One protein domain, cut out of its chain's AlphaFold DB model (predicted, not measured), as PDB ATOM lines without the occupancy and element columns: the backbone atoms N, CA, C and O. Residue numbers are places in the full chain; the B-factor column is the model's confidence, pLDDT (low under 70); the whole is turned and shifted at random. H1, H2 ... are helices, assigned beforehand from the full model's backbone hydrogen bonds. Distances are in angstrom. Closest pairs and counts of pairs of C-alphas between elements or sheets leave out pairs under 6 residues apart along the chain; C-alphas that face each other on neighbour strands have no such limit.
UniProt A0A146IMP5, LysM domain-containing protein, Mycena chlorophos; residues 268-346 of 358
ATOM      1  N   VAL A 268     -17.462  10.606   2.672       88.31
ATOM      2  CA  VAL A 268     -18.674   9.762   2.623       88.31
ATOM      3  C   VAL A 268     -18.516   8.504   3.481       88.31
ATOM      4  O   VAL A 268     -19.421   8.120   4.219       88.31
ATOM      5  N   ARG A 269     -17.337   7.871   3.464       89.88
ATOM      6  CA  ARG A 269     -17.071   6.732   4.350       89.88
ATOM      7  C   ARG A 269     -17.129   7.131   5.827       89.88
ATOM      8  O   ARG A 269     -17.714   6.407   6.627       89.88
ATOM      9  N   ARG A 270     -16.552   8.280   6.193       90.38
ATOM     10  CA  ARG A 270     -16.564   8.779   7.576       90.38
ATOM     11  C   ARG A 270     -17.968   9.161   8.040       90.38
ATOM     12  O   ARG A 270     -18.304   8.861   9.182       90.38
ATOM     13  N   THR A 271     -18.791   9.783   7.196       89.62
ATOM     14  CA  THR A 271     -20.185  10.112   7.545       89.62
ATOM     15  C   THR A 271     -21.017   8.850   7.744       89.62
ATOM     16  O   THR A 271     -21.750   8.760   8.727       89.62
ATOM     17  N   ARG A 272     -20.833   7.836   6.893       92.62
ATOM     18  CA  ARG A 272     -21.479   6.530   7.050       92.62
ATOM     19  C   ARG A 272     -21.076   5.838   8.353       92.62
ATOM     20  O   ARG A 272     -21.938   5.416   9.114       92.62
ATOM     21  N   GLU A 273     -19.777   5.772   8.649       93.19
ATOM     22  CA  GLU A 273     -19.270   5.159   9.885       93.19
ATOM     23  C   GLU A 273     -19.774   5.882  11.147       93.19
ATOM     24  O   GLU A 273     -20.039   5.235  12.165       93.19
ATOM     25  N   ARG A 274     -19.914   7.215  11.103       93.50
ATOM     26  CA  ARG A 274     -20.510   7.993  12.202       93.50
ATOM     27  C   ARG A 274     -21.995   7.678  12.367       93.50
ATOM     28  O   ARG A 274     -22.416   7.406  13.490       93.50
ATOM     29  N   ALA A 275     -22.751   7.609  11.270       94.12
ATOM     30  CA  ALA A 275     -24.164   7.238  11.290       94.12
ATOM     31  C   ALA A 275     -24.394   5.838  11.868       94.12
ATOM     32  O   ALA A 275     -25.251   5.660  12.730       94.12
ATOM     33  N   GLU A 276     -23.590   4.856  11.448       94.00
ATOM     34  CA  GLU A 276     -23.693   3.470  11.916       94.00
ATOM     35  C   GLU A 276     -23.420   3.374  13.426       94.00
ATOM     36  O   GLU A 276     -24.182   2.737  14.159       94.00
ATOM     37  N   LYS A 277     -22.378   4.061  13.919       94.25
ATOM     38  CA  LYS A 277     -22.065   4.118  15.356       94.25
ATOM     39  C   LYS A 277     -23.141   4.840  16.154       94.25
ATOM     40  O   LYS A 277     -23.551   4.335  17.194       94.25
ATOM     41  N   ARG A 278     -23.605   5.999  15.680       92.19
ATOM     42  CA  ARG A 278     -24.623   6.790  16.379       92.19
ATOM     43  C   ARG A 278     -25.918   5.997  16.520       92.19
ATOM     44  O   ARG A 278     -26.457   5.930  17.623       92.19
ATOM     45  N   LEU A 279     -26.350   5.327  15.449       94.38
ATOM     46  CA  LEU A 279     -27.504   4.434  15.486       94.38
ATOM     47  C   LEU A 279     -27.298   3.343  16.532       94.38
ATOM     48  O   LEU A 279     -28.100   3.256  17.453       94.38
ATOM     49  N   GLN A 280     -26.179   2.614  16.484       93.69
ATOM     50  CA  GLN A 280     -25.877   1.574  17.470       93.69
ATOM     51  C   GLN A 280     -25.941   2.086  18.921       93.69
ATOM     52  O   GLN A 280     -26.521   1.431  19.786       93.69
ATOM     53  N   THR A 281     -25.362   3.260  19.198       92.25
ATOM     54  CA  THR A 281     -25.351   3.828  20.555       92.25
ATOM     55  C   THR A 281     -26.729   4.270  21.038       92.25
ATOM     56  O   THR A 281     -27.062   4.042  22.200       92.25
ATOM     57  N   LEU A 282     -27.541   4.875  20.166       92.50
ATOM     58  CA  LEU A 282     -28.850   5.415  20.533       92.50
ATOM     59  C   LEU A 282     -29.908   4.318  20.653       92.50
ATOM     60  O   LEU A 282     -30.720   4.341  21.576       92.50
ATOM     61  N   THR A 283     -29.883   3.341  19.750       91.38
ATOM     62  CA  THR A 283     -30.892   2.279  19.685       91.38
ATOM     63  C   THR A 283     -30.537   1.069  20.541       91.38
ATOM     64  O   THR A 283     -31.394   0.227  20.801       91.38
ATOM     65  N   LYS A 284     -29.289   0.997  21.026       93.19
ATOM     66  CA  LYS A 284     -28.730  -0.142  21.775       93.19
ATOM     67  C   LYS A 284     -28.769  -1.447  20.978       93.19
ATOM     68  O   LYS A 284     -28.825  -2.530  21.563       93.19
ATOM     69  N   GLU A 285     -28.712  -1.341  19.655       91.56
ATOM     70  CA  GLU A 285     -28.693  -2.502  18.779       91.56
ATOM     71  C   GLU A 285     -27.418  -3.330  18.955       91.56
ATOM     72  O   GLU A 285     -26.294  -2.815  18.945       91.56
ATOM     73  N   VAL A 286     -27.592  -4.643  19.112       91.38
ATOM     74  CA  VAL A 286     -26.473  -5.581  19.303       91.38
ATOM     75  C   VAL A 286     -25.803  -5.883  17.962       91.38
ATOM     76  O   VAL A 286     -24.577  -6.001  17.880       91.38
ATOM     77  N   ASP A 287     -26.598  -5.962  16.894       92.19
ATOM     78  CA  ASP A 287     -26.135  -6.360  15.574       92.19
ATOM     79  C   ASP A 287     -25.732  -5.155  14.719       92.19
ATOM     80  O   ASP A 287     -26.554  -4.452  14.130       92.19
ATOM     81  N   TRP A 288     -24.422  -4.999  14.518       89.19
ATOM     82  CA  TRP A 288     -23.839  -4.002  13.606       89.19
ATOM     83  C   TRP A 288     -24.439  -4.025  12.185       89.19
ATOM     84  O   TRP A 288     -24.482  -3.015  11.483       89.19
ATOM     85  N   ARG A 289     -24.906  -5.193  11.730       94.31
ATOM     86  CA  ARG A 289     -25.495  -5.357  10.393       94.31
ATOM     87  C   ARG A 289     -26.826  -4.632  10.244       94.31
ATOM     88  O   ARG A 289     -27.106  -4.160   9.146       94.31
ATOM     89  N   VAL A 290     -27.607  -4.550  11.319       94.75
ATOM     90  CA  VAL A 290     -28.888  -3.841  11.334       94.75
ATOM     91  C   VAL A 290     -28.621  -2.348  11.176       94.75
ATOM     92  O   VAL A 290     -29.126  -1.738  10.239       94.75
ATOM     93  N   ALA A 291     -27.701  -1.795  11.972       94.00
ATOM     94  CA  ALA A 291     -27.271  -0.401  11.847       94.00
ATOM     95  C   ALA A 291     -26.800  -0.052  10.425       94.00
ATOM     96  O   ALA A 291     -27.263   0.918   9.827       94.00
ATOM     97  N   ARG A 292     -25.943  -0.896   9.836       95.69
ATOM     98  CA  ARG A 292     -25.471  -0.722   8.455       95.69
ATOM     99  C   ARG A 292     -26.593  -0.781   7.414       95.69
ATOM    100  O   ARG A 292     -26.495  -0.100   6.392       95.69
ATOM    101  N   ALA A 293     -27.618  -1.603   7.633       95.94
ATOM    102  CA  ALA A 293     -28.761  -1.708   6.731       95.94
ATOM    103  C   ALA A 293     -29.612  -0.431   6.762       95.94
ATOM    104  O   ALA A 293     -29.881   0.123   5.701       95.94
ATOM    105  N   TYR A 294     -29.942   0.089   7.946       94.94
ATOM    106  CA  TYR A 294     -30.699   1.342   8.077       94.94
ATOM    107  C   TYR A 294     -29.943   2.549   7.520       94.94
ATOM    108  O   TYR A 294     -30.529   3.377   6.833       94.94
ATOM    109  N   VAL A 295     -28.625   2.617   7.722       95.12
ATOM    110  CA  VAL A 295     -27.801   3.666   7.106       95.12
ATOM    111  C   VAL A 295     -27.790   3.552   5.576       95.12
ATOM    112  O   VAL A 295     -27.836   4.567   4.895       95.12
ATOM    113  N   ALA A 296     -27.792   2.335   5.019       94.38
ATOM    114  CA  ALA A 296     -27.907   2.142   3.571       94.38
ATOM    115  C   ALA A 296     -29.286   2.551   3.024       94.38
ATOM    116  O   ALA A 296     -29.363   3.101   1.933       94.38
ATOM    117  N   LEU A 297     -30.363   2.291   3.773       92.38
ATOM    118  CA  LEU A 297     -31.718   2.718   3.409       92.38
ATOM    119  C   LEU A 297     -31.862   4.244   3.475       92.38
ATOM    120  O   LEU A 297     -32.489   4.834   2.605       92.38
ATOM    121  N   ALA A 298     -31.214   4.884   4.447       91.12
ATOM    122  CA  ALA A 298     -31.154   6.336   4.576       91.12
ATOM    123  C   ALA A 298     -30.317   7.022   3.471       91.12
ATOM    124  O   ALA A 298     -30.444   8.221   3.258       91.12
ATOM    125  N   GLU A 299     -29.454   6.306   2.747       90.56
ATOM    126  CA  GLU A 299     -28.758   6.861   1.573       90.56
ATOM    127  C   GLU A 299     -29.652   6.885   0.315       90.56
ATOM    128  O   GLU A 299     -29.317   7.574  -0.651       90.56
ATOM    129  N   ASP A 300     -30.777   6.155   0.302       90.19
ATOM    130  CA  ASP A 300     -31.692   6.105  -0.842       90.19
ATOM    131  C   ASP A 300     -32.404   7.462  -1.030       90.19
ATOM    132  O   ASP A 300     -33.090   7.927  -0.110       90.19
ATOM    133  N   PRO A 301     -32.311   8.103  -2.213       86.31
ATOM    134  CA  PRO A 301     -32.998   9.363  -2.500       86.31
ATOM    135  C   PRO A 301     -34.501   9.342  -2.195       86.31
ATOM    136  O   PRO A 301     -35.043  10.336  -1.716       86.31
ATOM    137  N   ALA A 302     -35.175   8.209  -2.413       85.88
ATOM    138  CA  ALA A 302     -36.601   8.090  -2.118       85.88
ATOM    139  C   ALA A 302     -36.891   8.168  -0.607       85.88
ATOM    140  O   ALA A 302     -37.905   8.737  -0.198       85.88
ATOM    141  N   ALA A 303     -35.993   7.629   0.224       83.31
ATOM    142  CA  ALA A 303     -36.097   7.712   1.677       83.31
ATOM    143  C   ALA A 303     -35.828   9.140   2.175       83.31
ATOM    144  O   ALA A 303     -36.550   9.624   3.047       83.31
ATOM    145  N   VAL A 304     -34.856   9.838   1.571       85.06
ATOM    146  CA  VAL A 304     -34.570  11.256   1.856       85.06
ATOM    147  C   VAL A 304     -35.801  12.124   1.603       85.06
ATOM    148  O   VAL A 304     -36.191  12.910   2.470       85.06
ATOM    149  N   ASP A 305     -36.449  11.956   0.448       85.06
ATOM    150  CA  ASP A 305     -37.641  12.724   0.081       85.06
ATOM    151  C   ASP A 305     -38.824  12.427   1.016       85.06
ATOM    152  O   ASP A 305     -39.501  13.351   1.483       85.06
ATOM    153  N   ALA A 306     -39.052  11.152   1.345       84.31
ATOM    154  CA  ALA A 306     -40.101  10.737   2.275       84.31
ATOM    155  C   ALA A 306     -39.878  11.307   3.686       84.31
ATOM    156  O   ALA A 306     -40.803  11.841   4.303       84.31
ATOM    157  N   TYR A 307     -38.641  11.256   4.183       84.00
ATOM    158  CA  TYR A 307     -38.283  11.816   5.481       84.00
ATOM    159  C   TYR A 307     -38.418  13.340   5.503       84.00
ATOM    160  O   TYR A 307     -38.955  13.904   6.455       84.00
ATOM    161  N   ALA A 308     -37.993  14.024   4.439       85.62
ATOM    162  CA  ALA A 308     -38.128  15.470   4.320       85.62
ATOM    163  C   ALA A 308     -39.600  15.921   4.310       85.62
ATOM    164  O   ALA A 308     -39.924  16.966   4.878       85.62
ATOM    165  N   LEU A 309     -40.500  15.146   3.694       86.19
ATOM    166  CA  LEU A 309     -41.946  15.386   3.762       86.19
ATOM    167  C   LEU A 309     -42.473  15.209   5.191       86.19
ATOM    168  O   LEU A 309     -43.113  16.123   5.709       86.19
ATOM    169  N   LYS A 310     -42.119  14.105   5.860       85.44
ATOM    170  CA  LYS A 310     -42.504  13.846   7.259       85.44
ATOM    171  C   LYS A 310     -42.021  14.949   8.212       85.44
ATOM    172  O   LYS A 310     -42.772  15.401   9.071       85.44
ATOM    173  N   GLN A 311     -40.796  15.447   8.037       84.19
ATOM    174  CA  GLN A 311     -40.252  16.553   8.843       84.19
ATOM    175  C   GLN A 311     -41.019  17.868   8.631       84.19
ATOM    176  O   GLN A 311     -41.287  18.589   9.593       84.19
ATOM    177  N   LYS A 312     -41.434  18.164   7.389       85.25
ATOM    178  CA  LYS A 312     -42.283  19.328   7.084       85.25
ATOM    179  C   LYS A 312     -43.662  19.217   7.731       85.25
ATOM    180  O   LYS A 312     -44.171  20.223   8.219       85.25
ATOM    181  N   GLU A 313     -44.250  18.023   7.764       85.81
ATOM    182  CA  GLU A 313     -45.539  17.771   8.426       85.81
ATOM    183  C   GLU A 313     -45.459  17.955   9.949       85.81
ATOM    184  O   GLU A 313     -46.389  18.480  10.556       85.81
ATOM    185  N   LEU A 314     -44.325  17.596  10.558       80.75
ATOM    186  CA  LEU A 314     -44.061  17.779  11.990       80.75
ATOM    187  C   LEU A 314     -43.628  19.211  12.362       80.75
ATOM    188  O   LEU A 314     -43.420  19.502  13.539       80.75
ATOM    189  N   GLY A 315     -43.495  20.112  11.381       78.12
ATOM    190  CA  GLY A 315     -43.071  21.497  11.602       78.12
ATOM    191  C   GLY A 315     -41.607  21.645  12.039       78.12
ATOM    192  O   GLY A 315     -41.246  22.669  12.618       78.12
ATOM    193  N   ALA A 316     -40.766  20.642  11.780       72.44
ATOM    194  CA  ALA A 316     -39.361  20.625  12.167       72.44
ATOM    195  C   ALA A 316     -38.448  21.180  11.057       72.44
ATOM    196  O   ALA A 316     -38.713  21.041   9.859       72.44
ATOM    197  N   ALA A 317     -37.355  21.839  11.457       57.44
ATOM    198  CA  ALA A 317     -36.377  22.393  10.525       57.44
ATOM    199  C   ALA A 317     -35.582  21.270   9.834       57.44
ATOM    200  O   ALA A 317     -35.113  20.334  10.477       57.44
ATOM    201  N   ALA A 318     -35.400  21.385   8.518       55.72
ATOM    202  CA  ALA A 318     -34.834  20.351   7.650       55.72
ATOM    203  C   ALA A 318     -33.300  20.184   7.763       55.72
ATOM    204  O   ALA A 318     -32.612  20.125   6.744       55.72
ATOM    205  N   SER A 319     -32.726  20.102   8.971       55.00
ATOM    206  CA  SER A 319     -31.330  19.664   9.128       55.00
ATOM    207  C   SER A 319     -31.265  18.133   9.039       55.00
ATOM    208  O   SER A 319     -31.108  17.428  10.035       55.00
ATOM    209  N   SER A 320     -31.458  17.596   7.834       66.69
ATOM    210  CA  SER A 320     -31.488  16.156   7.576       66.69
ATOM    211  C   SER A 320     -30.070  15.582   7.518       66.69
ATOM    212  O   SER A 320     -29.499  15.392   6.443       66.69
ATOM    213  N   SER A 321     -29.480  15.320   8.683       86.94
ATOM    214  CA  SER A 321     -28.267  14.504   8.761       86.94
ATOM    215  C   SER A 321     -28.617  13.044   8.461       86.94
ATOM    216  O   SER A 321     -29.615  12.535   8.981       86.94
ATOM    217  N   LEU A 322     -27.787  12.358   7.670       88.81
ATOM    218  CA  LEU A 322     -27.920  10.926   7.353       88.81
ATOM    219  C   LEU A 322     -28.137  10.077   8.618       88.81
ATOM    220  O   LEU A 322     -28.940   9.149   8.640       88.81
ATOM    221  N   GLU A 323     -27.457  10.459   9.700       91.25
ATOM    222  CA  GLU A 323     -27.539   9.811  11.007       91.25
ATOM    223  C   GLU A 323     -28.942   9.930  11.617       91.25
ATOM    224  O   GLU A 323     -29.496   8.949  12.102       91.25
ATOM    225  N   SER A 324     -29.529  11.131  11.565       89.38
ATOM    226  CA  SER A 324     -30.856  11.401  12.133       89.38
ATOM    227  C   SER A 324     -31.949  10.627  11.406       89.38
ATOM    228  O   SER A 324     -32.855  10.092  12.040       89.38
ATOM    229  N   MET A 325     -31.823  10.510  10.085       90.44
ATOM    230  CA  MET A 325     -32.795   9.814   9.256       90.44
ATOM    231  C   MET A 325     -32.737   8.300   9.466       90.44
ATOM    232  O   MET A 325     -33.780   7.674   9.644       90.44
ATOM    233  N   ALA A 326     -31.530   7.726   9.536       93.62
ATOM    234  CA  ALA A 326     -31.349   6.305   9.829       93.62
ATOM    235  C   ALA A 326     -31.904   5.927  11.215       93.62
ATOM    236  O   ALA A 326     -32.572   4.904  11.357       93.62
ATOM    237  N   VAL A 327     -31.663   6.765  12.232       93.00
ATOM    238  CA  VAL A 327     -32.192   6.553  13.590       93.00
ATOM    239  C   VAL A 327     -33.713   6.676  13.621       93.00
ATOM    240  O   VAL A 327     -34.373   5.830  14.217       93.00
ATOM    241  N   ALA A 328     -34.278   7.698  12.977       91.25
ATOM    242  CA  ALA A 328     -35.722   7.908  12.962       91.25
ATOM    243  C   ALA A 328     -36.466   6.747  12.290       91.25
ATOM    244  O   ALA A 328     -37.431   6.245  12.856       91.25
ATOM    245  N   GLN A 329     -35.979   6.274  11.140       91.00
ATOM    246  CA  GLN A 329     -36.586   5.143  10.437       91.00
ATOM    247  C   GLN A 329     -36.576   3.866  11.286       91.00
ATOM    248  O   GLN A 329     -37.562   3.137  11.325       91.00
ATOM    249  N   TYR A 330     -35.479   3.607  11.997       94.31
ATOM    250  CA  TYR A 330     -35.398   2.473  12.912       94.31
ATOM    251  C   TYR A 330     -36.414   2.579  14.064       94.31
ATOM    252  O   TYR A 330     -37.075   1.601  14.405       94.31
ATOM    253  N   LEU A 331     -36.551   3.764  14.671       93.06
ATOM    254  CA  LEU A 331     -37.503   3.973  15.767       93.06
ATOM    255  C   LEU A 331     -38.956   3.853  15.289       93.06
ATOM    256  O   LEU A 331     -39.768   3.265  16.000       93.06
ATOM    257  N   ASP A 332     -39.263   4.335  14.083       91.62
ATOM    258  CA  ASP A 332     -40.579   4.171  13.459       91.62
ATOM    259  C   ASP A 332     -40.946   2.682  13.288       91.62
ATOM    260  O   ASP A 332     -42.069   2.278  13.605       91.62
ATOM    261  N   ASP A 333     -40.000   1.854  12.827       93.31
ATOM    262  CA  ASP A 333     -40.212   0.409  12.667       93.31
ATOM    263  C   ASP A 333     -40.447  -0.278  14.022       93.31
ATOM    264  O   ASP A 333     -41.370  -1.084  14.154       93.31
ATOM    265  N   LEU A 334     -39.675   0.075  15.058       93.31
ATOM    266  CA  LEU A 334     -39.885  -0.457  16.409       93.31
ATOM    267  C   LEU A 334     -41.255  -0.089  16.984       93.31
ATOM    268  O   LEU A 334     -41.912  -0.918  17.622       93.31
ATOM    269  N   GLU A 335     -41.686   1.159  16.796       93.31
ATOM    270  CA  GLU A 335     -43.008   1.609  17.226       93.31
ATOM    271  C   GLU A 335     -44.109   0.829  16.504       93.31
ATOM    272  O   GLU A 335     -45.072   0.380  17.136       93.31
ATOM    273  N   TRP A 336     -43.935   0.599  15.200       93.44
ATOM    274  CA  TRP A 336     -44.854  -0.208  14.410       93.44
ATOM    275  C   TRP A 336     -44.916  -1.661  14.898       93.44
ATOM    276  O   TRP A 336     -46.015  -2.180  15.120       93.44
ATOM    277  N   GLU A 337     -43.773  -2.316  15.124       92.56
ATOM    278  CA  GLU A 337     -43.718  -3.691  15.641       92.56
ATOM    279  C   GLU A 337     -44.393  -3.806  17.016       92.56
ATOM    280  O   GLU A 337     -45.167  -4.737  17.270       92.56
ATOM    281  N   ALA A 338     -44.161  -2.832  17.900       92.44
ATOM    282  CA  ALA A 338     -44.798  -2.783  19.210       92.44
ATOM    283  C   ALA A 338     -46.327  -2.641  19.106       92.44
ATOM    284  O   ALA A 338     -47.058  -3.276  19.877       92.44
ATOM    285  N   GLU A 339     -46.822  -1.843  18.155       92.12
ATOM    286  CA  GLU A 339     -48.256  -1.706  17.883       92.12
ATOM    287  C   GLU A 339     -48.854  -3.007  17.335       92.12
ATOM    288  O   GLU A 339     -49.923  -3.420  17.789       92.12
ATOM    289  N   GLN A 340     -48.148  -3.721  16.447       92.38
ATOM    290  CA  GLN A 340     -48.598  -5.033  15.966       92.38
ATOM    291  C   GLN A 340     -48.720  -6.043  17.112       92.38
ATOM    292  O   GLN A 340     -49.753  -6.697  17.259       92.38
ATOM    293  N   LEU A 341     -47.717  -6.124  17.990       89.62
ATOM    294  CA  LEU A 341     -47.758  -7.013  19.155       89.62
ATOM    295  C   LEU A 341     -48.888  -6.651  20.131       89.62
ATOM    296  O   LEU A 341     -49.506  -7.533  20.740       89.62
ATOM    297  N   ARG A 342     -49.177  -5.354  20.293       90.56
ATOM    298  CA  ARG A 342     -50.304  -4.867  21.100       90.56
ATOM    299  C   ARG A 342     -51.635  -5.289  20.476       90.56
ATOM    300  O   ARG A 342     -52.468  -5.859  21.185       90.56
ATOM    301  N   ALA A 343     -51.791  -5.098  19.166       89.19
ATOM    302  CA  ALA A 343     -52.977  -5.472  18.401       89.19
ATOM    303  C   ALA A 343     -53.240  -6.993  18.427       89.19
ATOM    304  O   ALA A 343     -54.371  -7.439  18.667       89.19
ATOM    305  N   GLU A 344     -52.195  -7.810  18.268       83.62
ATOM    306  CA  GLU A 344     -52.270  -9.270  18.392       83.62
ATOM    307  C   GLU A 344     -52.726  -9.710  19.789       83.62
ATOM    308  O   GLU A 344     -53.539 -10.628  19.931       83.62
ATOM    309  N   ARG A 345     -52.256  -9.033  20.842       79.12
ATOM    310  CA  ARG A 345     -52.662  -9.331  22.220       79.12
ATOM    311  C   ARG A 345     -54.124  -8.973  22.480       79.12
ATOM    312  O   ARG A 345     -54.818  -9.737  23.145       79.12
ATOM    313  N   THR A 346     -54.606  -7.853  21.944       77.31
ATOM    314  CA  THR A 346     -56.024  -7.466  22.043       77.31
ATOM    315  C   THR A 346     -56.953  -8.373  21.239       77.31
ATOM    316  O   THR A 346     -58.084  -8.598  21.660       77.31
TER     317      THR A 346
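This is residues 268 to 346 of the 358 residues of the protein "LysM domain-containing protein" of Mycena chlorophos (UniProt A0A146IMP5). One long helix, H4, has its first part packed against H1 and crossed by H2, while its last residues, 335 to 346, stick out as a free arm that makes much of the length. H3 lies near H4 away from H1, reached from H2 by a tight link and leading back to H4 through residues 314 to 321. You read 79 residues with four named helices, H1 to H4 in order, and no named strand: the class is all helix. The whole is only just compact, close to loose, with a radius of gyration of the C-alphas of 13.6 A and spans of 45 by 32 by 19 A.

Start with H1, residues 268 to 283. It touches H2, residues 288 to 298, at a steep tilt of 63 degrees, opposite ways; the closest C-alphas, of Glu 276 and Ala 291, are 5.3 A apart. Look next at H4, residues 322 to 346: its residues 322 to 331 alone touch H1, closest at the C-alphas of Ala 275 and Glu 323, 4.3 A, the same way at a shallow tilt of 33 degrees, only just short of steep. Its residues 322 to 330 alone touch H2, closest at the C-alphas of Val 295 and Ala 326, 5.2 A, only just about perpendicular at 73 degrees. H3, residues 301 to 313, is close to but not clearly touching H4; the closest C-alphas, of Tyr 307 and Met 325, are 7.0 A apart. H1 and H3 are apart. In H1, H2, H3 and H4 every O i to N i+4 pair is within hydrogen-bond range.

Find C-alpha 268 at (-18.674, 9.762, 2.623); from there H1 runs 22.3 A to C-alpha 283. H2 measures 15.6 A and H3 18.6 A from first to last C-alpha. Find C-alpha 322 at (-27.920, 10.926, 7.353); H4 runs 36.7 A from it to C-alpha 346 at (-56.024, -7.466, 22.043).

The C-alphas of Val 268 and Thr 346, the two farthest apart, are 45.5 A apart. The printed part has no cut and no long link. In the B-factor column, residues 317 to 320 have a pLDDT under 70; the mean of the printed part is 88.3.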